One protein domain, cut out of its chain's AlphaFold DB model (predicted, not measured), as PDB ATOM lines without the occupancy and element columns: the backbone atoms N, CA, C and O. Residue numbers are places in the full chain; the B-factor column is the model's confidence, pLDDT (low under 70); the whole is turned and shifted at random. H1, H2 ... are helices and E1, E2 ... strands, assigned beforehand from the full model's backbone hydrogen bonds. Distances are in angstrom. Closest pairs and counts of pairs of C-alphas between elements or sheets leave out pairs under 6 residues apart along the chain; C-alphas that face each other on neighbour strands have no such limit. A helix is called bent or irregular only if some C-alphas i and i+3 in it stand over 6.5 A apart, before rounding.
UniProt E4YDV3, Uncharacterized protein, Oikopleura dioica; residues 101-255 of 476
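AT A GLANCE: This is residues 101 to 255 of the 476 residues of an uncharacterized protein of Oikopleura dioica (UniProt E4YDV3). Look for two lobes at the two ends of the long axis: at one end the strand hairpin E1 and E2 with a kinked helix, H1, packed on it, chiefly on E1; at the other a loose cluster of short helices, in which H7 packs on H3 and H4, with H5 at the corner of H4 and H6 near by, touching no helix. H2 and unnamed chain lie between the lobes. The printed part has 155 residues, with E1, E2 and then H1 to H7 along the chain; the two-stranded sheet is antiparallel. The class is mostly helix, though under half of the residues are in named elements. The whole is loose, with a radius of gyration of the C-alphas of 18.8 A and spans of 52 by 37 by 26 A.

IN THESE COORDINATES: Find C-alpha 109 at (-122.759, -57.002, 45.773); there E1, residues 109 to 113, begins and runs 13.0 A. E2, residues 119 to 124, returns over 13.8 A. H1, residues 133 to 149, spans 19.7 A and is irregular: C-alphas 137 and 140 are 9.0 A apart, with a kink of 107 degrees near residue 140. H2 is residues 161 to 164. Find C-alpha 179 at (-107.453, -55.199, 50.211), where H3, residues 179 to 189, starts its 14.9 A. H4, residues 195 to 204, spans 14.7 A; H5 is residues 209 to 212 and H6 residues 222 to 229, 10.5 A long. H7, residues 239 to 244, ends at C-alpha 244, (-107.062, -42.105, 46.074).

HOW THE PARTS SIT: Begin at the hairpin E1 and E2, antiparallel at 161 degrees: N 110 and O 123 are 2.9 A apart and N 123 and O 110 2.9 A, within hydrogen-bond range. The closest C-alphas of E1 and H1 are those of Ala 112 and Gly 146, 4.2 A apart. Those of E2 and H2 are Asp 124 and Ser 162, 7.6 A. H2 touches H3, closest at the C-alphas of Ala 164 and Leu 179, 5.5 A. H3 and H7 touch at Ile 184 and Tyr 240, C-alphas 6.6 A apart, with a shallow tilt of 30 degrees, opposite ways. H7 touches H4, about perpendicular at 82 degrees; the C-alphas of Tyr 195 and Leu 239 are closest, 4.0 A. H4 and H5 only just touch, only at the corner by their link, with 3 pairs of C-alphas within 8 A, the closest Lys 203 and Ala 209, 4.5 A. H6 and H7 are apart, as are H1 and H3. Every O i to N i+4 pair is within hydrogen-bond range in H3, H4, H6 and H7, 10 of 13 are in H1, and H2 and H5 are too short for such a pair.

THE WHOLE: The two C-alphas farthest apart, Ser 115 and Arg 231, are 53.3 A apart. The printed part has no cut. The links H1 to H2 and H2 to H3 are long; the latter, residues 165 to 178, lies 12 to 26 A from the mean of the C-alphas. The mean pLDDT of the printed part is 94.7, and no printed residue is under 70.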
ATOM      1  N   ILE A 101    -106.627 -48.571  41.684       96.50
ATOM      2  CA  ILE A 101    -107.654 -47.618  42.136       96.50
ATOM      3  C   ILE A 101    -109.057 -48.205  41.941       96.50
ATOM      4  O   ILE A 101    -109.893 -48.071  42.832       96.50
ATOM      5  N   ALA A 102    -109.257 -48.994  40.882       95.12
ATOM      6  CA  ALA A 102    -110.498 -49.718  40.607       95.12
ATOM      7  C   ALA A 102    -110.935 -50.697  41.723       95.12
ATOM      8  O   ALA A 102    -112.079 -51.150  41.741       95.12
ATOM      9  N   HIS A 103    -110.066 -51.023  42.691       96.94
ATOM     10  CA  HIS A 103    -110.479 -51.756  43.892       96.94
ATOM     11  C   HIS A 103    -111.425 -50.944  44.792       96.94
ATOM     12  O   HIS A 103    -112.257 -51.543  45.469       96.94
ATOM     13  N   SER A 104    -111.317 -49.610  44.795       96.75
ATOM     14  CA  SER A 104    -112.238 -48.721  45.529       96.75
ATOM     15  C   SER A 104    -113.614 -48.619  44.868       96.75
ATOM     16  O   SER A 104    -114.606 -48.349  45.534       96.75
ATOM     17  N   GLU A 105    -113.691 -48.926  43.574       96.06
ATOM     18  CA  GLU A 105    -114.924 -48.877  42.784       96.06
ATOM     19  C   GLU A 105    -115.791 -50.139  42.953       96.06
ATOM     20  O   GLU A 105    -116.930 -50.188  42.484       96.06
ATOM     21  N   GLN A 106    -115.271 -51.182  43.610       95.50
ATOM     22  CA  GLN A 106    -115.985 -52.446  43.780       95.50
ATOM     23  C   GLN A 106    -117.150 -52.287  44.769       95.50
ATOM     24  O   GLN A 106    -116.917 -51.905  45.917       95.50
ATOM     25  N   PRO A 107    -118.394 -52.611  44.380       95.38
ATOM     26  CA  PRO A 107    -119.528 -52.579  45.294       95.38
ATOM     27  C   PRO A 107    -119.575 -53.821  46.200       95.38
ATOM     28  O   PRO A 107    -118.950 -54.842  45.928       95.38
ATOM     29  N   ASP A 108    -120.407 -53.773  47.243       95.81
ATOM     30  CA  ASP A 108    -120.617 -54.898  48.173       95.81
ATOM     31  C   ASP A 108    -121.401 -56.083  47.591       95.81
ATOM     32  O   ASP A 108    -121.620 -57.072  48.285       95.81
ATOM     33  N   HIS A 109    -121.857 -56.003  46.338       95.31
ATOM     34  CA  HIS A 109    -122.759 -57.002  45.773       95.31
ATOM     35  C   HIS A 109    -122.406 -57.369  44.335       95.31
ATOM     36  O   HIS A 109    -121.993 -56.523  43.542       95.31
ATOM     37  N   VAL A 110    -122.666 -58.627  43.989       94.88
ATOM     38  CA  VAL A 110    -122.743 -59.124  42.612       94.88
ATOM     39  C   VAL A 110    -124.203 -59.374  42.255       94.88
ATOM     40  O   VAL A 110    -124.996 -59.786  43.104       94.88
ATOM     41  N   VAL A 111    -124.577 -59.106  41.007       96.06
ATOM     42  CA  VAL A 111    -125.981 -59.124  40.587       96.06
ATOM     43  C   VAL A 111    -126.198 -59.882  39.283       96.06
ATOM     44  O   VAL A 111    -125.295 -59.988  38.451       96.06
ATOM     45  N   ALA A 112    -127.423 -60.363  39.099       96.88
ATOM     46  CA  ALA A 112    -127.951 -60.809  37.815       96.88
ATOM     47  C   ALA A 112    -129.247 -60.052  37.503       96.88
ATOM     48  O   ALA A 112    -129.914 -59.553  38.416       96.88
ATOM     49  N   ALA A 113    -129.582 -59.944  36.219       96.56
ATOM     50  CA  ALA A 113    -130.765 -59.234  35.758       96.56
ATOM     51  C   ALA A 113    -131.533 -59.981  34.660       96.56
ATOM     52  O   ALA A 113    -130.967 -60.725  33.845       96.56
ATOM     53  N   ASP A 114    -132.840 -59.725  34.608       95.50
ATOM     54  CA  ASP A 114    -133.721 -60.210  33.548       95.50
ATOM     55  C   ASP A 114    -133.455 -59.501  32.203       95.50
ATOM     56  O   ASP A 114    -132.575 -58.647  32.077       95.50
ATOM     57  N   SER A 115    -134.200 -59.875  31.162       93.69
ATOM     58  CA  SER A 115    -134.088 -59.285  29.820       93.69
ATOM     59  C   SER A 115    -134.525 -57.817  29.744       93.69
ATOM     60  O   SER A 115    -134.234 -57.151  28.753       93.69
ATOM     61  N   SER A 116    -135.197 -57.306  30.777       93.19
ATOM     62  CA  SER A 116    -135.566 -55.895  30.931       93.19
ATOM     63  C   SER A 116    -134.577 -55.130  31.818       93.19
ATOM     64  O   SER A 116    -134.845 -53.988  32.173       93.19
ATOM     65  N   TYR A 117    -133.431 -55.741  32.153       94.38
ATOM     66  CA  TYR A 117    -132.391 -55.182  33.020       94.38
ATOM     67  C   TYR A 117    -132.858 -54.908  34.460       94.38
ATOM     68  O   TYR A 117    -132.194 -54.177  35.197       94.38
ATOM     69  N   ASN A 118    -133.949 -55.540  34.911       95.56
ATOM     70  CA  ASN A 118    -134.319 -55.512  36.323       95.56
ATOM     71  C   ASN A 118    -133.451 -56.503  37.093       95.56
ATOM     72  O   ASN A 118    -133.319 -57.661  36.696       95.56
ATOM     73  N   ILE A 119    -132.890 -56.063  38.218       97.00
ATOM     74  CA  ILE A 119    -132.088 -56.925  39.089       97.00
ATOM     75  C   ILE A 119    -132.976 -58.031  39.674       97.00
ATOM     76  O   ILE A 119    -133.910 -57.749  40.423       97.00
ATOM     77  N   THR A 120    -132.666 -59.285  39.347       96.88
ATOM     78  CA  THR A 120    -133.385 -60.480  39.819       96.88
ATOM     79  C   THR A 120    -132.664 -61.173  40.965       96.88
ATOM     80  O   THR A 120    -133.307 -61.745  41.840       96.88
ATOM     81  N   GLN A 121    -131.332 -61.089  40.984       96.56
ATOM     82  CA  GLN A 121    -130.486 -61.608  42.054       96.56
ATOM     83  C   GLN A 121    -129.498 -60.552  42.512       96.56
ATOM     84  O   GLN A 121    -128.928 -59.815  41.705       96.56
ATOM     85  N   LYS A 122    -129.246 -60.536  43.818       96.31
ATOM     86  CA  LYS A 122    -128.253 -59.678  44.455       96.31
ATOM     87  C   LYS A 122    -127.623 -60.441  45.609       96.31
ATOM     88  O   LYS A 122    -128.296 -60.711  46.600       96.31
ATOM     89  N   LEU A 123    -126.354 -60.804  45.458       95.25
ATOM     90  CA  LEU A 123    -125.598 -61.572  46.443       95.25
ATOM     91  C   LEU A 123    -124.446 -60.736  46.992       95.25
ATOM     92  O   LEU A 123    -123.855 -59.943  46.257       95.25
ATOM     93  N   ASP A 124    -124.106 -60.943  48.259       94.31
ATOM     94  CA  ASP A 124    -122.977 -60.270  48.901       94.31
ATOM     95  C   ASP A 124    -121.654 -60.705  48.255       94.31
ATOM     96  O   ASP A 124    -121.338 -61.896  48.180       94.31
ATOM     97  N   LEU A 125    -120.837 -59.740  47.825       94.06
ATOM     98  CA  LEU A 125    -119.542 -60.007  47.196       94.06
ATOM     99  C   LEU A 125    -118.610 -60.780  48.141       94.06
ATOM    100  O   LEU A 125    -117.910 -61.689  47.698       94.06
ATOM    101  N   LYS A 126    -118.653 -60.473  49.444       92.62
ATOM    102  CA  LYS A 126    -117.841 -61.127  50.485       92.62
ATOM    103  C   LYS A 126    -117.979 -62.654  50.530       92.62
ATOM    104  O   LYS A 126    -117.029 -63.333  50.907       92.62
ATOM    105  N   ASP A 127    -119.135 -63.178  50.123       91.38
ATOM    106  CA  ASP A 127    -119.457 -64.605  50.140       91.38
ATOM    107  C   ASP A 127    -119.357 -65.232  48.734       91.38
ATOM    108  O   ASP A 127    -119.569 -66.428  48.583       91.38
ATOM    109  N   ASN A 128    -119.019 -64.436  47.708       91.81
ATOM    110  CA  ASN A 128    -118.979 -64.843  46.295       91.81
ATOM    111  C   ASN A 128    -117.579 -64.718  45.661       91.81
ATOM    112  O   ASN A 128    -117.416 -64.815  44.439       91.81
ATOM    113  N   PHE A 129    -116.533 -64.505  46.462       92.06
ATOM    114  CA  PHE A 129    -115.164 -64.629  45.969       92.06
ATOM    115  C   PHE A 129    -114.842 -66.090  45.640       92.06
ATOM    116  O   PHE A 129    -115.081 -66.979  46.449       92.06
ATOM    117  N   PHE A 130    -114.267 -66.330  44.457       90.44
ATOM    118  CA  PHE A 130    -114.013 -67.676  43.915       90.44
ATOM    119  C   PHE A 130    -115.258 -68.564  43.769       90.44
ATOM    120  O   PHE A 130    -115.122 -69.771  43.574       90.44
ATOM    121  N   ASP A 131    -116.454 -67.974  43.785       90.38
ATOM    122  CA  ASP A 131    -117.703 -68.699  43.606       90.38
ATOM    123  C   ASP A 131    -118.330 -68.390  42.229       90.38
ATOM    124  O   ASP A 131    -118.737 -67.254  41.962       90.38
ATOM    125  N   PRO A 132    -118.408 -69.368  41.306       90.12
ATOM    126  CA  PRO A 132    -119.093 -69.196  40.031       90.12
ATOM    127  C   PRO A 132    -120.614 -69.426  40.115       90.12
ATOM    128  O   PRO A 132    -121.282 -69.321  39.086       90.12
ATOM    129  N   HIS A 133    -121.176 -69.754  41.282       90.38
ATOM    130  CA  HIS A 133    -122.549 -70.241  41.448       90.38
ATOM    131  C   HIS A 133    -123.621 -69.332  40.845       90.38
ATOM    132  O   HIS A 133    -124.467 -69.823  40.098       90.38
ATOM    133  N   LEU A 134    -123.547 -68.013  41.064       93.12
ATOM    134  CA  LEU A 134    -124.492 -67.064  40.458       93.12
ATOM    135  C   LEU A 134    -124.541 -67.206  38.929       93.12
ATOM    136  O   LEU A 134    -125.613 -67.242  38.339       93.12
ATOM    137  N   MET A 135    -123.377 -67.338  38.291       91.38
ATOM    138  CA  MET A 135    -123.275 -67.503  36.841       91.38
ATOM    139  C   MET A 135    -123.733 -68.893  36.381       91.38
ATOM    140  O   MET A 135    -124.256 -69.009  35.278       91.38
ATOM    141  N   MET A 136    -123.551 -69.939  37.193       92.44
ATOM    142  CA  MET A 136    -124.028 -71.290  36.864       92.44
ATOM    143  C   MET A 136    -125.554 -71.405  36.925       92.44
ATOM    144  O   MET A 136    -126.124 -72.148  36.132       92.44
ATOM    145  N   ILE A 137    -126.202 -70.693  37.852       93.38
ATOM    146  CA  ILE A 137    -127.662 -70.718  38.013       93.38
ATOM    147  C   ILE A 137    -128.351 -69.756  37.049       93.38
ATOM    148  O   ILE A 137    -129.256 -70.161  36.327       93.38
ATOM    149  N   GLU A 138    -127.940 -68.488  37.042       94.94
ATOM    150  CA  GLU A 138    -128.627 -67.435  36.279       94.94
ATOM    151  C   GLU A 138    -128.146 -67.364  34.822       94.94
ATOM    152  O   GLU A 138    -128.796 -66.769  33.964       94.94
ATOM    153  N   GLY A 139    -126.991 -67.962  34.527       94.25
ATOM    154  CA  GLY A 139    -126.358 -67.904  33.218       94.25
ATOM    155  C   GLY A 139    -125.538 -66.624  32.987       94.25
ATOM    156  O   GLY A 139    -125.714 -65.598  33.654       94.25
ATOM    157  N   PRO A 140    -124.606 -66.649  32.018       94.56
ATOM    158  CA  PRO A 140    -123.694 -65.536  31.769       94.56
ATOM    159  C   PRO A 140    -124.400 -64.286  31.225       94.56
ATOM    160  O   PRO A 140    -124.004 -63.176  31.576       94.56
ATOM    161  N   GLY A 141    -125.466 -64.448  30.432       95.44
ATOM    162  CA  GLY A 141    -126.265 -63.329  29.920       95.44
ATOM    163  C   GLY A 141    -126.912 -62.516  31.044       95.44
ATOM    164  O   GLY A 141    -126.775 -61.295  31.079       95.44
ATOM    165  N   ALA A 142    -127.535 -63.179  32.026       96.06
ATOM    166  CA  ALA A 142    -128.171 -62.504  33.161       96.06
ATOM    167  C   ALA A 142    -127.163 -61.766  34.047       96.06
ATOM    168  O   ALA A 142    -127.404 -60.623  34.439       96.06
ATOM    169  N   VAL A 143    -126.004 -62.374  34.317       95.69
ATOM    170  CA  VAL A 143    -124.921 -61.721  35.069       95.69
ATOM    171  C   VAL A 143    -124.347 -60.529  34.293       95.69
ATOM    172  O   VAL A 143    -124.063 -59.490  34.883       95.69
ATOM    173  N   CYS A 144    -124.217 -60.636  32.967       95.62
ATOM    174  CA  CYS A 144    -123.752 -59.537  32.122       95.62
ATOM    175  C   CYS A 144    -124.730 -58.353  32.123       95.62
ATOM    176  O   CYS A 144    -124.309 -57.211  32.309       95.62
ATOM    177  N   ARG A 145    -126.039 -58.616  32.012       95.62
ATOM    178  CA  ARG A 145    -127.076 -57.581  32.155       95.62
ATOM    179  C   ARG A 145    -127.060 -56.949  33.543       95.62
ATOM    180  O   ARG A 145    -127.133 -55.729  33.649       95.62
ATOM    181  N   GLY A 146    -126.890 -57.760  34.589       95.12
ATOM    182  CA  GLY A 146    -126.732 -57.280  35.961       95.12
ATOM    183  C   GLY A 146    -125.566 -56.301  36.089       95.12
ATOM    184  O   GLY A 146    -125.734 -55.212  36.627       95.12
ATOM    185  N   ALA A 147    -124.411 -56.638  35.518       92.88
ATOM    186  CA  ALA A 147    -123.242 -55.764  35.510       92.88
ATOM    187  C   ALA A 147    -123.456 -54.446  34.757       92.88
ATOM    188  O   ALA A 147    -122.976 -53.409  35.191       92.88
ATOM    189  N   ALA A 148    -124.191 -54.481  33.646       92.81
ATOM    190  CA  ALA A 148    -124.512 -53.290  32.863       92.81
ATOM    191  C   ALA A 148    -125.599 -52.401  33.509       92.81
ATOM    192  O   ALA A 148    -125.725 -51.219  33.159       92.81
ATOM    193  N   ALA A 149    -126.408 -52.964  34.413       92.06
ATOM    194  CA  ALA A 149    -127.464 -52.270  35.151       92.06
ATOM    195  C   ALA A 149    -127.002 -51.741  36.520       92.06
ATOM    196  O   ALA A 149    -127.551 -50.763  37.022       92.06
ATOM    197  N   PHE A 150    -126.013 -52.384  37.143       92.50
ATOM    198  CA  PHE A 150    -125.595 -52.086  38.508       92.50
ATOM    199  C   PHE A 150    -124.371 -51.172  38.540       92.50
ATOM    200  O   PHE A 150    -123.340 -51.468  37.943       92.50
ATOM    201  N   GLN A 151    -124.492 -50.050  39.246       90.69
ATOM    202  CA  GLN A 151    -123.449 -49.028  39.301       90.69
ATOM    203  C   GLN A 151    -122.283 -49.453  40.203       90.69
ATOM    204  O   GLN A 151    -122.484 -50.021  41.281       90.69
ATOM    205  N   SER A 152    -121.064 -49.134  39.768       92.12
ATOM    206  CA  SER A 152    -119.866 -49.183  40.605       92.12
ATOM    207  C   SER A 152    -119.875 -48.066  41.653       92.12
ATOM    208  O   SER A 152    -120.641 -47.101  41.570       92.12
ATOM    209  N   LEU A 153    -119.008 -48.192  42.658       94.69
ATOM    210  CA  LEU A 153    -118.695 -47.080  43.549       94.69
ATOM    211  C   LEU A 153    -117.814 -46.060  42.819       94.69
ATOM    212  O   LEU A 153    -117.097 -46.398  41.878       94.69
ATOM    213  N   SER A 154    -117.849 -44.806  43.272       93.31
ATOM    214  CA  SER A 154    -116.881 -43.807  42.819       93.31
ATOM    215  C   SER A 154    -115.512 -44.124  43.414       93.31
ATOM    216  O   SER A 154    -115.427 -44.454  44.600       93.31
ATOM    217  N   ALA A 155    -114.458 -44.017  42.605       95.12
ATOM    218  CA  ALA A 155    -113.100 -44.199  43.086       95.12
ATOM    219  C   ALA A 155    -112.784 -43.236  44.239       95.12
ATOM    220  O   ALA A 155    -113.280 -42.111  44.285       95.12
ATOM    221  N   GLY A 156    -111.957 -43.675  45.185       95.12
ATOM    222  CA  GLY A 156    -111.523 -42.818  46.281       95.12
ATOM    223  C   GLY A 156    -111.154 -43.580  47.550       95.12
ATOM    224  O   GLY A 156    -110.954 -44.795  47.533       95.12
ATOM    225  N   PRO A 157    -111.067 -42.894  48.699       93.06
ATOM    226  CA  PRO A 157    -110.552 -43.489  49.928       93.06
ATOM    227  C   PRO A 157    -111.588 -44.353  50.667       93.06
ATOM    228  O   PRO A 157    -111.296 -44.853  51.750       93.06
ATOM    229  N   SER A 158    -112.805 -44.493  50.132       92.94
ATOM    230  CA  SER A 158    -113.875 -45.314  50.710       92.94
ATOM    231  C   SER A 158    -114.032 -46.599  49.911       92.94
ATOM    232  O   SER A 158    -114.102 -46.563  48.689       92.94
ATOM    233  N   PHE A 159    -114.095 -47.726  50.612       96.00
ATOM    234  CA  PHE A 159    -114.166 -49.059  50.026       96.00
ATOM    235  C   PHE A 159    -115.390 -49.791  50.576       96.00
ATOM    236  O   PHE A 159    -115.761 -49.596  51.737       96.00
ATOM    237  N   ALA A 160    -115.986 -50.655  49.755       96.38
ATOM    238  CA  ALA A 160    -116.996 -51.608  50.201       96.38
ATOM    239  C   ALA A 160    -116.446 -52.523  51.312       96.38
ATOM    240  O   ALA A 160    -115.279 -52.928  51.285       96.38
ATOM    241  N   ASP A 161    -117.295 -52.897  52.271       95.00
ATOM    242  CA  ASP A 161    -116.894 -53.739  53.410       95.00
ATOM    243  C   ASP A 161    -116.379 -55.114  52.949       95.00
ATOM    244  O   ASP A 161    -115.416 -55.662  53.496       95.00
ATOM    245  N   SER A 162    -116.960 -55.625  51.860       95.06
ATOM    246  CA  SER A 162    -116.581 -56.881  51.214       95.06
ATOM    247  C   SER A 162    -115.112 -56.930  50.792       95.06
ATOM    248  O   SER A 162    -114.517 -58.004  50.817       95.06
ATOM    249  N   VAL A 163    -114.510 -55.794  50.420       95.06
ATOM    250  CA  VAL A 163    -113.094 -55.720  50.009       95.06
ATOM    251  C   VAL A 163    -112.191 -55.130  51.093       95.06
ATOM    252  O   VAL A 163    -111.012 -55.475  51.147       95.06
ATOM    253  N   ALA A 164    -112.723 -54.270  51.965       94.31
ATOM    254  CA  ALA A 164    -111.954 -53.628  53.028       94.31
ATOM    255  C   ALA A 164    -111.768 -54.516  54.269       94.31
ATOM    256  O   ALA A 164    -110.727 -54.443  54.903       94.31
ATOM    257  N   ASN A 165    -112.747 -55.356  54.625       93.06
ATOM    258  CA  ASN A 165    -112.712 -56.130  55.878       93.06
ATOM    259  C   ASN A 165    -112.977 -57.630  55.693       93.06
ATOM    260  O   ASN A 165    -112.672 -58.439  56.575       93.06
ATOM    261  N   GLN A 166    -113.599 -58.017  54.578       94.00
ATOM    262  CA  GLN A 166    -114.072 -59.388  54.357       94.00
ATOM    263  C   GLN A 166    -113.506 -60.030  53.086       94.00
ATOM    264  O   GLN A 166    -114.035 -61.040  52.616       94.00
ATOM    265  N   LEU A 167    -112.403 -59.493  52.556       94.31
ATOM    266  CA  LEU A 167    -111.786 -60.013  51.344       94.31
ATOM    267  C   LEU A 167    -111.357 -61.471  51.558       94.31
ATOM    268  O   LEU A 167    -110.608 -61.767  52.491       94.31
ATOM    269  N   LEU A 168    -111.805 -62.373  50.678       89.62
ATOM    270  CA  LEU A 168    -111.474 -63.806  50.715       89.62
ATOM    271  C   LEU A 168    -111.689 -64.461  52.093       89.62
ATOM    272  O   LEU A 168    -110.945 -65.365  52.480       89.62
ATOM    273  N   LYS A 169    -112.680 -63.987  52.853       87.00
ATOM    274  CA  LYS A 169    -113.010 -64.512  54.180       87.00
ATOM    275  C   LYS A 169    -113.392 -65.999  54.074       87.00
ATOM    276  O   LYS A 169    -114.383 -66.317  53.420       87.00
ATOM    277  N   PRO A 170    -112.673 -66.921  54.740       81.19
ATOM    278  CA  PRO A 170    -113.122 -68.306  54.845       81.19
ATOM    279  C   PRO A 170    -114.494 -68.372  55.526       81.19
ATOM    280  O   PRO A 170    -114.719 -67.659  56.501       81.19
ATOM    281  N   HIS A 171    -115.384 -69.275  55.101       76.94
ATOM    282  CA  HIS A 171    -116.725 -69.403  55.705       76.94
ATOM    283  C   HIS A 171    -116.710 -69.685  57.220       76.94
ATOM    284  O   HIS A 171    -117.702 -69.455  57.904       76.94
ATOM    285  N   THR A 172    -115.594 -70.187  57.755       80.19
ATOM    286  CA  THR A 172    -115.397 -70.475  59.183       80.19
ATOM    287  C   THR A 172    -114.827 -69.300  59.985       80.19
ATOM    288  O   THR A 172    -114.711 -69.406  61.206       80.19
ATOM    289  N   ALA A 173    -114.442 -68.199  59.334       80.31
ATOM    290  CA  ALA A 173    -113.788 -67.056  59.961       80.31
ATOM    291  C   ALA A 173    -114.747 -65.872  60.160       80.31
ATOM    292  O   ALA A 173    -115.656 -65.635  59.365       80.31
ATOM    293  N   PHE A 174    -114.500 -65.083  61.210       77.62
ATOM    294  CA  PHE A 174    -115.271 -63.869  61.506       77.62
ATOM    295  C   PHE A 174    -114.800 -62.633  60.722       77.62
ATOM    296  O   PHE A 174    -115.562 -61.680  60.589       77.62
ATOM    297  N   PHE A 175    -113.570 -62.637  60.202       78.88
ATOM    298  CA  PHE A 175    -112.987 -61.539  59.426       78.88
ATOM    299  C   PHE A 175    -112.192 -62.080  58.233       78.88
ATOM    300  O   PHE A 175    -111.698 -63.210  58.271       78.88
ATOM    301  N   GLY A 176    -112.113 -61.282  57.166       90.06
ATOM    302  CA  GLY A 176    -111.301 -61.568  55.988       90.06
ATOM    303  C   GLY A 176    -110.016 -60.753  55.984       90.06
ATOM    304  O   GLY A 176    -109.523 -60.310  57.019       90.06
ATOM    305  N   GLN A 177    -109.456 -60.574  54.799       93.88
ATOM    306  CA  GLN A 177    -108.324 -59.686  54.578       93.88
ATOM    307  C   GLN A 177    -108.803 -58.267  54.244       93.88
ATOM    308  O   GLN A 177    -109.971 -58.051  53.911       93.88
ATOM    309  N   ASP A 178    -107.875 -57.316  54.307       95.50
ATOM    310  CA  ASP A 178    -108.088 -55.921  53.922       95.50
ATOM    311  C   ASP A 178    -107.319 -55.629  52.628       95.50
ATOM    312  O   ASP A 178    -106.084 -55.573  52.614       95.50
ATOM    313  N   LEU A 179    -108.051 -55.458  51.520       96.88
ATOM    314  CA  LEU A 179    -107.453 -55.199  50.211       96.88
ATOM    315  C   LEU A 179    -106.718 -53.853  50.161       96.88
ATOM    316  O   LEU A 179    -105.696 -53.736  49.482       96.88
ATOM    317  N   PHE A 180    -107.218 -52.844  50.872       96.75
ATOM    318  CA  PHE A 180    -106.604 -51.523  50.931       96.75
ATOM    319  C   PHE A 180    -105.260 -51.595  51.665       96.75
ATOM    320  O   PHE A 180    -104.238 -51.159  51.123       96.75
ATOM    321  N   ALA A 181    -105.222 -52.245  52.832       96.69
ATOM    322  CA  ALA A 181    -103.986 -52.476  53.576       96.69
ATOM    323  C   ALA A 181    -102.971 -53.310  52.776       96.69
ATOM    324  O   ALA A 181    -101.777 -52.998  52.778       96.69
ATOM    325  N   ILE A 182    -103.432 -54.330  52.038       97.75
ATOM    326  CA  ILE A 182    -102.578 -55.132  51.148       97.75
ATOM    327  C   ILE A 182    -101.943 -54.261  50.061       97.75
ATOM    328  O   ILE A 182    -100.752 -54.415  49.794       97.75
ATOM    329  N   ASN A 183    -102.693 -53.350  49.434       98.00
ATOM    330  CA  ASN A 183    -102.152 -52.483  48.382       98.00
ATOM    331  C   ASN A 183    -101.102 -51.504  48.931       98.00
ATOM    332  O   ASN A 183    -100.062 -51.320  48.300       98.00
ATOM    333  N   ILE A 184    -101.307 -50.956  50.134       98.12
ATOM    334  CA  ILE A 184    -100.294 -50.138  50.822       98.12
ATOM    335  C   ILE A 184     -99.030 -50.960  51.098       98.12
ATOM    336  O   ILE A 184     -97.927 -50.556  50.731       98.12
ATOM    337  N   ALA A 185     -99.182 -52.133  51.718       98.25
ATOM    338  CA  ALA A 185     -98.053 -53.006  52.030       98.25
ATOM    339  C   ALA A 185     -97.292 -53.425  50.761       98.25
ATOM    340  O   ALA A 185     -96.063 -53.426  50.762       98.25
ATOM    341  N   ARG A 186     -98.008 -53.709  49.664       98.12
ATOM    342  CA  ARG A 186     -97.423 -54.064  48.364       98.12
ATOM    343  C   ARG A 186     -96.627 -52.914  47.749       98.12
ATOM    344  O   ARG A 186     -95.549 -53.155  47.222       98.12
ATOM    345  N   GLY A 187     -97.121 -51.680  47.845       98.31
ATOM    346  CA  GLY A 187     -96.375 -50.494  47.412       98.31
ATOM    347  C   GLY A 187     -95.015 -50.384  48.099       98.31
ATOM    348  O   GLY A 187     -94.002 -50.158  47.441       98.31
ATOM    349  N   ARG A 188     -94.980 -50.629  49.413       98.25
ATOM    350  CA  ARG A 188     -93.746 -50.604  50.212       98.25
ATOM    351  C   ARG A 188     -92.810 -51.765  49.882       98.25
ATOM    352  O   ARG A 188     -91.616 -51.546  49.731       98.25
ATOM    353  N   ASP A 189     -93.357 -52.971  49.733       98.56
ATOM    354  CA  ASP A 189     -92.634 -54.182  49.308       98.56
ATOM    355  C   ASP A 189     -91.921 -53.973  47.959       98.56
ATOM    356  O   ASP A 189     -90.756 -54.313  47.788       98.56
ATOM    357  N   HIS A 190     -92.594 -53.301  47.025       98.38
ATOM    358  CA  HIS A 190     -92.067 -52.993  45.696       98.38
ATOM    359  C   HIS A 190     -91.154 -51.755  45.648       98.38
ATOM    360  O   HIS A 190     -90.692 -51.393  44.564       98.38
ATOM    361  N   GLY A 191     -90.913 -51.087  46.782       98.00
ATOM    362  CA  GLY A 191     -90.080 -49.884  46.848       98.00
ATOM    363  C   GLY A 191     -90.640 -48.696  46.060       98.00
ATOM    364  O   GLY A 191     -89.865 -47.894  45.540       98.00
ATOM    365  N   ILE A 192     -91.968 -48.590  45.933       98.19
ATOM    366  CA  ILE A 192     -92.616 -47.478  45.227       98.19
ATOM    367  C   ILE A 192     -92.355 -46.172  45.983       98.19
ATOM    368  O   ILE A 192     -92.530 -46.101  47.201       98.19
ATOM    369  N   ALA A 193     -91.944 -45.131  45.255       97.94
ATOM    370  CA  ALA A 193     -91.685 -43.825  45.850       97.94
ATOM    371  C   ALA A 193     -92.965 -43.196  46.432       97.94
ATOM    372  O   ALA A 193     -94.086 -43.499  46.014       97.94
ATOM    373  N   GLY A 194     -92.792 -42.294  47.399       98.00
ATOM    374  CA  GLY A 194     -93.901 -41.558  48.003       98.00
ATOM    375  C   GLY A 194     -94.666 -40.715  46.977       98.00
ATOM    376  O   GLY A 194     -94.106 -40.247  45.985       98.00
ATOM    377  N   TYR A 195     -95.950 -40.484  47.246       98.56
ATOM    378  CA  TYR A 195     -96.881 -39.739  46.394       98.56
ATOM    379  C   TYR A 195     -96.302 -38.407  45.895       98.56
ATOM    380  O   TYR A 195     -96.352 -38.106  44.703       98.56
ATOM    381  N   LYS A 196     -95.678 -37.634  46.793       97.88
ATOM    382  CA  LYS A 196     -95.121 -36.316  46.470       97.88
ATOM    383  C   LYS A 196     -94.053 -36.360  45.373       97.88
ATOM    384  O   LYS A 196     -93.996 -35.440  44.563       97.88
ATOM    385  N   ALA A 197     -93.248 -37.424  45.314       98.19
ATOM    386  CA  ALA A 197     -92.215 -37.576  44.291       98.19
ATOM    387  C   ALA A 197     -92.822 -37.702  42.884       98.19
ATOM    388  O   ALA A 197     -92.305 -37.111  41.940       98.19
ATOM    389  N   TYR A 198     -93.949 -38.409  42.755       98.31
ATOM    390  CA  TYR A 198     -94.676 -38.531  41.490       98.31
ATOM    391  C   TYR A 198     -95.351 -37.220  41.087       98.31
ATOM    392  O   TYR A 198     -95.280 -36.840  39.922       98.31
ATOM    393  N   VAL A 199     -95.938 -36.486  42.038       98.19
ATOM    394  CA  VAL A 199     -96.500 -35.152  41.761       98.19
ATOM    395  C   VAL A 199     -95.424 -34.207  41.222       98.19
ATOM    396  O   VAL A 199     -95.656 -33.509  40.237       98.19
ATOM    397  N   ASP A 200     -94.243 -34.190  41.845       97.56
ATOM    398  CA  ASP A 200     -93.133 -33.338  41.408       97.56
ATOM    399  C   ASP A 200     -92.614 -33.744  40.026       97.56
ATOM    400  O   ASP A 200     -92.400 -32.882  39.173       97.56
ATOM    401  N   LEU A 201     -92.479 -35.051  39.786       97.69
ATOM    402  CA  LEU A 201     -92.092 -35.596  38.488       97.69
ATOM    403  C   LEU A 201     -93.090 -35.198  37.393       97.69
ATOM    404  O   LEU A 201     -92.689 -34.693  36.350       97.69
ATOM    405  N   PHE A 202     -94.388 -35.394  37.625       98.00
ATOM    406  CA  PHE A 202     -95.411 -35.211  36.595       98.00
ATOM    407  C   PHE A 202     -95.786 -33.757  36.337       98.00
ATOM    408  O   PHE A 202     -96.207 -33.437  35.232       98.00
ATOM    409  N   LYS A 203     -95.585 -32.859  37.305       97.38
ATOM    410  CA  LYS A 203     -95.693 -31.414  37.056       97.38
ATOM    411  C   LYS A 203     -94.540 -30.865  36.220       97.38
ATOM    412  O   LYS A 203     -94.708 -29.839  35.570       97.38
ATOM    413  N   ALA A 204     -93.378 -31.517  36.256       97.12
ATOM    414  CA  ALA A 204     -92.235 -31.178  35.412       97.12
ATOM    415  C   ALA A 204     -92.272 -31.883  34.042       97.12
ATOM    416  O   ALA A 204     -91.506 -31.527  33.148       97.12
ATOM    417  N   ASP A 205     -93.143 -32.879  33.881       96.06
ATOM    418  CA  ASP A 205     -93.289 -33.662  32.663       96.06
ATOM    419  C   ASP A 205     -94.238 -32.973  31.665       96.06
ATOM    420  O   ASP A 205     -95.400 -32.748  32.007       96.06
ATOM    421  N   PRO A 206     -93.803 -32.662  30.431       91.88
ATOM    422  CA  PRO A 206     -94.636 -31.941  29.468       91.88
ATOM    423  C   PRO A 206     -95.940 -32.648  29.077       91.88
ATOM    424  O   PRO A 206     -96.907 -31.967  28.754       91.88
ATOM    425  N   GLU A 207     -95.986 -33.985  29.096       89.81
ATOM    426  CA  GLU A 207     -97.195 -34.740  28.731       89.81
ATOM    427  C   GLU A 207     -98.222 -34.732  29.868       89.81
ATOM    428  O   GLU A 207     -99.428 -34.705  29.633       89.81
ATOM    429  N   CYS A 208     -97.754 -34.752  31.119       96.69
ATOM    430  CA  CYS A 208     -98.633 -34.843  32.283       96.69
ATOM    431  C   CYS A 208     -98.930 -33.510  32.965       96.69
ATOM    432  O   CYS A 208     -99.928 -33.425  33.681       96.69
ATOM    433  N   ALA A 209     -98.124 -32.470  32.747       96.88
ATOM    434  CA  ALA A 209     -98.316 -31.166  33.376       96.88
ATOM    435  C   ALA A 209     -99.718 -30.593  33.106       96.88
ATOM    436  O   ALA A 209    -100.350 -30.077  34.030       96.88
ATOM    437  N   ALA A 210    -100.247 -30.791  31.892       94.94
ATOM    438  CA  ALA A 210    -101.584 -30.349  31.488       94.94
ATOM    439  C   ALA A 210    -102.718 -30.958  32.338       94.94
ATOM    440  O   ALA A 210    -103.775 -30.349  32.507       94.94
ATOM    441  N   LEU A 211    -102.510 -32.139  32.932       96.19
ATOM    442  CA  LEU A 211    -103.488 -32.762  33.833       96.19
ATOM    443  C   LEU A 211    -103.616 -32.000  35.163       96.19
ATOM    444  O   LEU A 211    -104.646 -32.097  35.825       96.19
ATOM    445  N   TYR A 212    -102.598 -31.232  35.560       97.19
ATOM    446  CA  TYR A 212    -102.587 -30.481  36.817       97.19
ATOM    447  C   TYR A 212    -103.100 -29.041  36.691       97.19
ATOM    448  O   TYR A 212    -103.337 -28.423  37.728       97.19
ATOM    449  N   GLU A 213    -103.262 -28.501  35.478       93.19
ATOM    450  CA  GLU A 213    -103.596 -27.081  35.254       93.19
ATOM    451  C   GLU A 213    -104.934 -26.675  35.892       93.19
ATOM    452  O   GLU A 213    -105.001 -25.661  36.584       93.19
ATOM    453  N   ASP A 214    -105.962 -27.517  35.749       85.12
ATOM    454  CA  ASP A 214    -107.311 -27.281  36.294       85.12
ATOM    455  C   ASP A 214    -107.651 -28.215  37.467       85.12
ATOM    456  O   ASP A 214    -108.817 -28.402  37.833       85.12
ATOM    457  N   TRP A 215    -106.644 -28.866  38.051       95.69
ATOM    458  CA  TRP A 215    -106.883 -29.823  39.120       95.69
ATOM    459  C   TRP A 215    -107.324 -29.121  40.411       95.69
ATOM    460  O   TRP A 215    -106.661 -28.219  40.924       95.69
ATOM    461  N   ARG A 216    -108.438 -29.589  40.988       96.19
ATOM    462  CA  ARG A 216    -109.069 -29.007  42.189       96.19
ATOM    463  C   ARG A 216    -108.324 -29.308  43.498       96.19
ATOM    464  O   ARG A 216    -108.702 -28.792  44.548       96.19
ATOM    465  N   GLY A 217    -107.249 -30.092  43.440       96.38
ATOM    466  CA  GLY A 217    -106.415 -30.434  44.586       96.38
ATOM    467  C   GLY A 217    -106.876 -31.693  45.317       96.38
ATOM    468  O   GLY A 217    -107.487 -32.588  44.742       96.38
ATOM    469  N   MET A 218    -106.537 -31.787  46.600       97.81
ATOM    470  CA  MET A 218    -106.822 -32.966  47.421       97.81
ATOM    471  C   MET A 218    -108.203 -32.888  48.076       97.81
ATOM    472  O   MET A 218    -108.663 -31.801  48.432       97.81
ATOM    473  N   MET A 219    -108.808 -34.045  48.338       97.06
ATOM    474  CA  MET A 219    -110.065 -34.153  49.079       97.06
ATOM    475  C   MET A 219    -109.959 -33.521  50.490       97.06
ATOM    476  O   MET A 219    -108.877 -33.519  51.099       97.06
ATOM    477  N   PRO A 220    -111.069 -33.035  51.089       95.94
ATOM    478  CA  PRO A 220    -111.046 -32.245  52.332       95.94
ATOM    479  C   PRO A 220    -110.346 -32.895  53.540       95.94
ATOM    480  O   PRO A 220    -109.830 -32.211  54.426       95.94
ATOM    481  N   ASN A 221    -110.314 -34.225  53.604       95.12
ATOM    482  CA  ASN A 221    -109.704 -35.007  54.680       95.12
ATOM    483  C   ASN A 221    -108.177 -35.192  54.544       95.12
ATOM    484  O   ASN A 221    -107.560 -35.719  55.474       95.12
ATOM    485  N   TRP A 222    -107.543 -34.715  53.467       97.44
ATOM    486  CA  TRP A 222    -106.104 -34.871  53.202       97.44
ATOM    487  C   TRP A 222    -105.196 -34.414  54.347       97.44
ATOM    488  O   TRP A 222    -104.378 -35.180  54.860       97.44
ATOM    489  N   ARG A 223    -105.377 -33.180  54.835       97.12
ATOM    490  CA  ARG A 223    -104.547 -32.633  55.925       97.12
ATOM    491  C   ARG A 223    -104.693 -33.428  57.223       97.12
ATOM    492  O   ARG A 223    -103.721 -33.603  57.957       97.12
ATOM    493  N   LYS A 224    -105.900 -33.928  57.506       97.00
ATOM    494  CA  LYS A 224    -106.167 -34.774  58.676       97.00
ATOM    495  C   LYS A 224    -105.473 -36.130  58.533       97.00
ATOM    496  O   LYS A 224    -104.854 -36.577  59.496       97.00
ATOM    497  N   LEU A 225    -105.540 -36.740  57.350       96.62
ATOM    498  CA  LEU A 225    -104.879 -38.007  57.037       96.62
ATOM    499  C   LEU A 225    -103.366 -37.913  57.262       96.62
ATOM    500  O   LEU A 225    -102.828 -38.688  58.050       96.62
ATOM    501  N   ILE A 226    -102.696 -36.930  56.651       97.44
ATOM    502  CA  ILE A 226    -101.241 -36.749  56.793       97.44
ATOM    503  C   ILE A 226    -100.856 -36.551  58.264       97.44
ATOM    504  O   ILE A 226     -99.913 -37.167  58.767       97.44
ATOM    505  N   LYS A 227    -101.616 -35.725  58.992       97.44
ATOM    506  CA  LYS A 227    -101.359 -35.464  60.411       97.44
ATOM    507  C   LYS A 227    -101.471 -36.714  61.274       97.44
ATOM    508  O   LYS A 227    -100.642 -36.918  62.156       97.44
ATOM    509  N   GLN A 228    -102.509 -37.516  61.053       96.88
ATOM    510  CA  GLN A 228    -102.835 -38.646  61.920       96.88
ATOM    511  C   GLN A 228    -102.065 -39.914  61.554       96.88
ATOM    512  O   GLN A 228    -101.612 -40.613  62.454       96.88
ATOM    513  N   GLN A 229    -101.902 -40.195  60.260       97.00
ATOM    514  CA  GLN A 229    -101.359 -41.468  59.775       97.00
ATOM    515  C   GLN A 229     -99.896 -41.366  59.330       97.00
ATOM    516  O   GLN A 229     -99.147 -42.326  59.478       97.00
ATOM    517  N   TYR A 230     -99.460 -40.185  58.880       97.38
ATOM    518  CA  TYR A 230     -98.111 -39.955  58.342       97.38
ATOM    519  C   TYR A 230     -97.292 -38.950  59.164       97.38
ATOM    520  O   TYR A 230     -96.320 -38.381  58.687       97.38
ATOM    521  N   ARG A 231     -97.655 -38.710  60.434       96.38
ATOM    522  CA  ARG A 231     -96.891 -37.858  61.375       96.38
ATOM    523  C   ARG A 231     -96.578 -36.451  60.836       96.38
ATOM    524  O   ARG A 231     -95.520 -35.901  61.133       96.38
ATOM    525  N   ASN A 232     -97.511 -35.857  60.087       94.44
ATOM    526  CA  ASN A 232     -97.351 -34.570  59.391       94.44
ATOM    527  C   ASN A 232     -96.308 -34.552  58.251       94.44
ATOM    528  O   ASN A 232     -95.920 -33.466  57.830       94.44
ATOM    529  N   LYS A 233     -95.869 -35.709  57.747       96.44
ATOM    530  CA  LYS A 233     -94.927 -35.821  56.629       96.44
ATOM    531  C   LYS A 233     -95.665 -36.210  55.358       96.44
ATOM    532  O   LYS A 233     -96.162 -37.323  55.231       96.44
ATOM    533  N   GLU A 234     -95.788 -35.264  54.440       94.81
ATOM    534  CA  GLU A 234     -96.492 -35.465  53.168       94.81
ATOM    535  C   GLU A 234     -95.654 -36.312  52.193       94.81
ATOM    536  O   GLU A 234     -96.194 -37.059  51.383       94.81
ATOM    537  N   GLU A 235     -94.330 -36.259  52.333       95.75
ATOM    538  CA  GLU A 235     -93.348 -37.061  51.604       95.75
ATOM    539  C   GLU A 235     -93.421 -38.568  51.905       95.75
ATOM    540  O   GLU A 235     -93.067 -39.373  51.046       95.75
ATOM    541  N   ASP A 236     -93.928 -38.942  53.085       97.25
ATOM    542  CA  ASP A 236     -94.055 -40.339  53.523       97.25
ATOM    543  C   ASP A 236     -95.364 -40.990  53.036       97.25
ATOM    544  O   ASP A 236     -95.584 -42.181  53.268       97.25
ATOM    545  N   VAL A 237     -96.261 -40.231  52.391       98.62
ATOM    546  CA  VAL A 237     -97.545 -40.766  51.924       98.62
ATOM    547  C   VAL A 237     -97.319 -41.758  50.788       98.62
ATOM    548  O   VAL A 237     -96.732 -41.419  49.762       98.62
ATOM    549  N   ASP A 238     -97.826 -42.981  50.949       98.69
ATOM    550  CA  ASP A 238     -97.762 -44.018  49.920       98.69
ATOM    551  C   ASP A 238     -98.468 -43.550  48.634       98.69
ATOM    552  O   ASP A 238     -99.564 -42.987  48.699       98.69
ATOM    553  N   LEU A 239     -97.889 -43.833  47.458       98.69
ATOM    554  CA  LEU A 239     -98.455 -43.421  46.164       98.69
ATOM    555  C   LEU A 239     -99.938 -43.802  46.017       98.69
ATOM    556  O   LEU A 239    -100.749 -42.973  45.614       98.69
ATOM    557  N   TYR A 240    -100.296 -45.038  46.386       98.50
ATOM    558  CA  TYR A 240    -101.674 -45.535  46.313       98.50
ATOM    559  C   TYR A 240    -102.652 -44.680  47.130       98.50
ATOM    560  O   TYR A 240    -103.722 -44.325  46.644       98.50
ATOM    561  N   VAL A 241    -102.263 -44.303  48.349       98.31
ATOM    562  CA  VAL A 241    -103.088 -43.484  49.244       98.31
ATOM    563  C   VAL A 241    -103.206 -42.060  48.720       98.31
ATOM    564  O   VAL A 241    -104.297 -41.501  48.729       98.31
ATOM    565  N   GLY A 242    -102.100 -41.485  48.245       98.25
ATOM    566  CA  GLY A 242    -102.100 -40.150  47.655       98.25
ATOM    567  C   GLY A 242    -103.042 -40.050  46.459       98.25
ATOM    568  O   GLY A 242    -103.922 -39.198  46.461       98.25
ATOM    569  N   MET A 243    -102.942 -40.979  45.503       98.44
ATOM    570  CA  MET A 243    -103.807 -41.003  44.315       98.44
ATOM    571  C   MET A 243    -105.299 -41.137  44.647       98.44
ATOM    572  O   MET A 243    -106.120 -40.476  44.022       98.44
ATOM    573  N   LEU A 244    -105.664 -41.957  45.641       98.00
ATOM    574  CA  LEU A 244    -107.062 -42.105  46.074       98.00
ATOM    575  C   LEU A 244    -107.622 -40.856  46.764       98.00
ATOM    576  O   LEU A 244    -108.831 -40.738  46.914       98.00
ATOM    577  N   MET A 245    -106.757 -39.957  47.228       98.00
ATOM    578  CA  MET A 245    -107.136 -38.733  47.933       98.00
ATOM    579  C   MET A 245    -107.144 -37.500  47.020       98.00
ATOM    580  O   MET A 245    -107.435 -36.399  47.497       98.00
ATOM    581  N   GLU A 246    -106.807 -37.651  45.739       98.12
ATOM    582  CA  GLU A 246    -106.922 -36.582  44.750       98.12
ATOM    583  C   GLU A 246    -108.390 -36.352  44.387       98.12
ATOM    584  O   GLU A 246    -109.139 -37.301  44.161       98.12
ATOM    585  N   GLU A 247    -108.812 -35.092  44.261       97.75
ATOM    586  CA  GLU A 247    -110.065 -34.802  43.563       97.75
ATOM    587  C   GLU A 247    -109.953 -35.268  42.110       97.75
ATOM    588  O   GLU A 247    -108.939 -35.023  41.447       97.75
ATOM    589  N   HIS A 248    -111.010 -35.908  41.607       96.50
ATOM    590  CA  HIS A 248    -111.039 -36.387  40.230       96.50
ATOM    591  C   HIS A 248    -110.970 -35.226  39.238       96.50
ATOM    592  O   HIS A 248    -111.526 -34.141  39.480       96.50
ATOM    593  N   LEU A 249    -110.310 -35.489  38.108       95.25
ATOM    594  CA  LEU A 249    -110.387 -34.633  36.931       95.25
ATOM    595  C   LEU A 249    -111.816 -34.640  36.378       95.25
ATOM    596  O   LEU A 249    -112.578 -35.591  36.565       95.25
ATOM    597  N   GLU A 250    -112.196 -33.558  35.707       89.44
ATOM    598  CA  GLU A 250    -113.540 -33.427  35.153       89.44
ATOM    599  C   GLU A 250    -113.822 -34.528  34.119       89.44
ATOM    600  O   GLU A 250    -113.060 -34.741  33.176       89.44
ATOM    601  N   GLY A 251    -114.913 -35.271  34.331       88.19
ATOM    602  CA  GLY A 251    -115.293 -36.395  33.473       88.19
ATOM    603  C   GLY A 251    -114.388 -37.630  33.573       88.19
ATOM    604  O   GLY A 251    -114.541 -38.529  32.751       88.19
ATOM    605  N   ALA A 252    -113.474 -37.690  34.548       92.44
ATOM    606  CA  ALA A 252    -112.603 -38.837  34.794       92.44
ATOM    607  C   ALA A 252    -112.929 -39.534  36.123       92.44
ATOM    608  O   ALA A 252    -113.530 -38.959  37.032       92.44
ATOM    609  N   SER A 253    -112.472 -40.778  36.255       92.75
ATOM    610  CA  SER A 253    -112.602 -41.574  37.484       92.75
ATOM    611  C   SER A 253    -111.420 -41.401  38.440       92.75
ATOM    612  O   SER A 253    -111.413 -41.997  39.506       92.75
ATOM    613  N   THR A 254    -110.394 -40.623  38.075       96.12
ATOM    614  CA  THR A 254    -109.190 -40.448  38.899       96.12
ATOM    615  C   THR A 254    -108.647 -39.020  38.844       96.12
ATOM    616  O   THR A 254    -109.046 -38.213  37.999       96.12
ATOM    617  N   GLY A 255    -107.749 -38.692  39.776       97.62
ATOM    618  CA  GLY A 255    -106.963 -37.459  39.759       97.62
ATOM    619  C   GLY A 255    -105.779 -37.494  38.776       97.62
ATOM    620  O   GLY A 255    -105.561 -38.492  38.074       97.62
TER     621      GLY A 255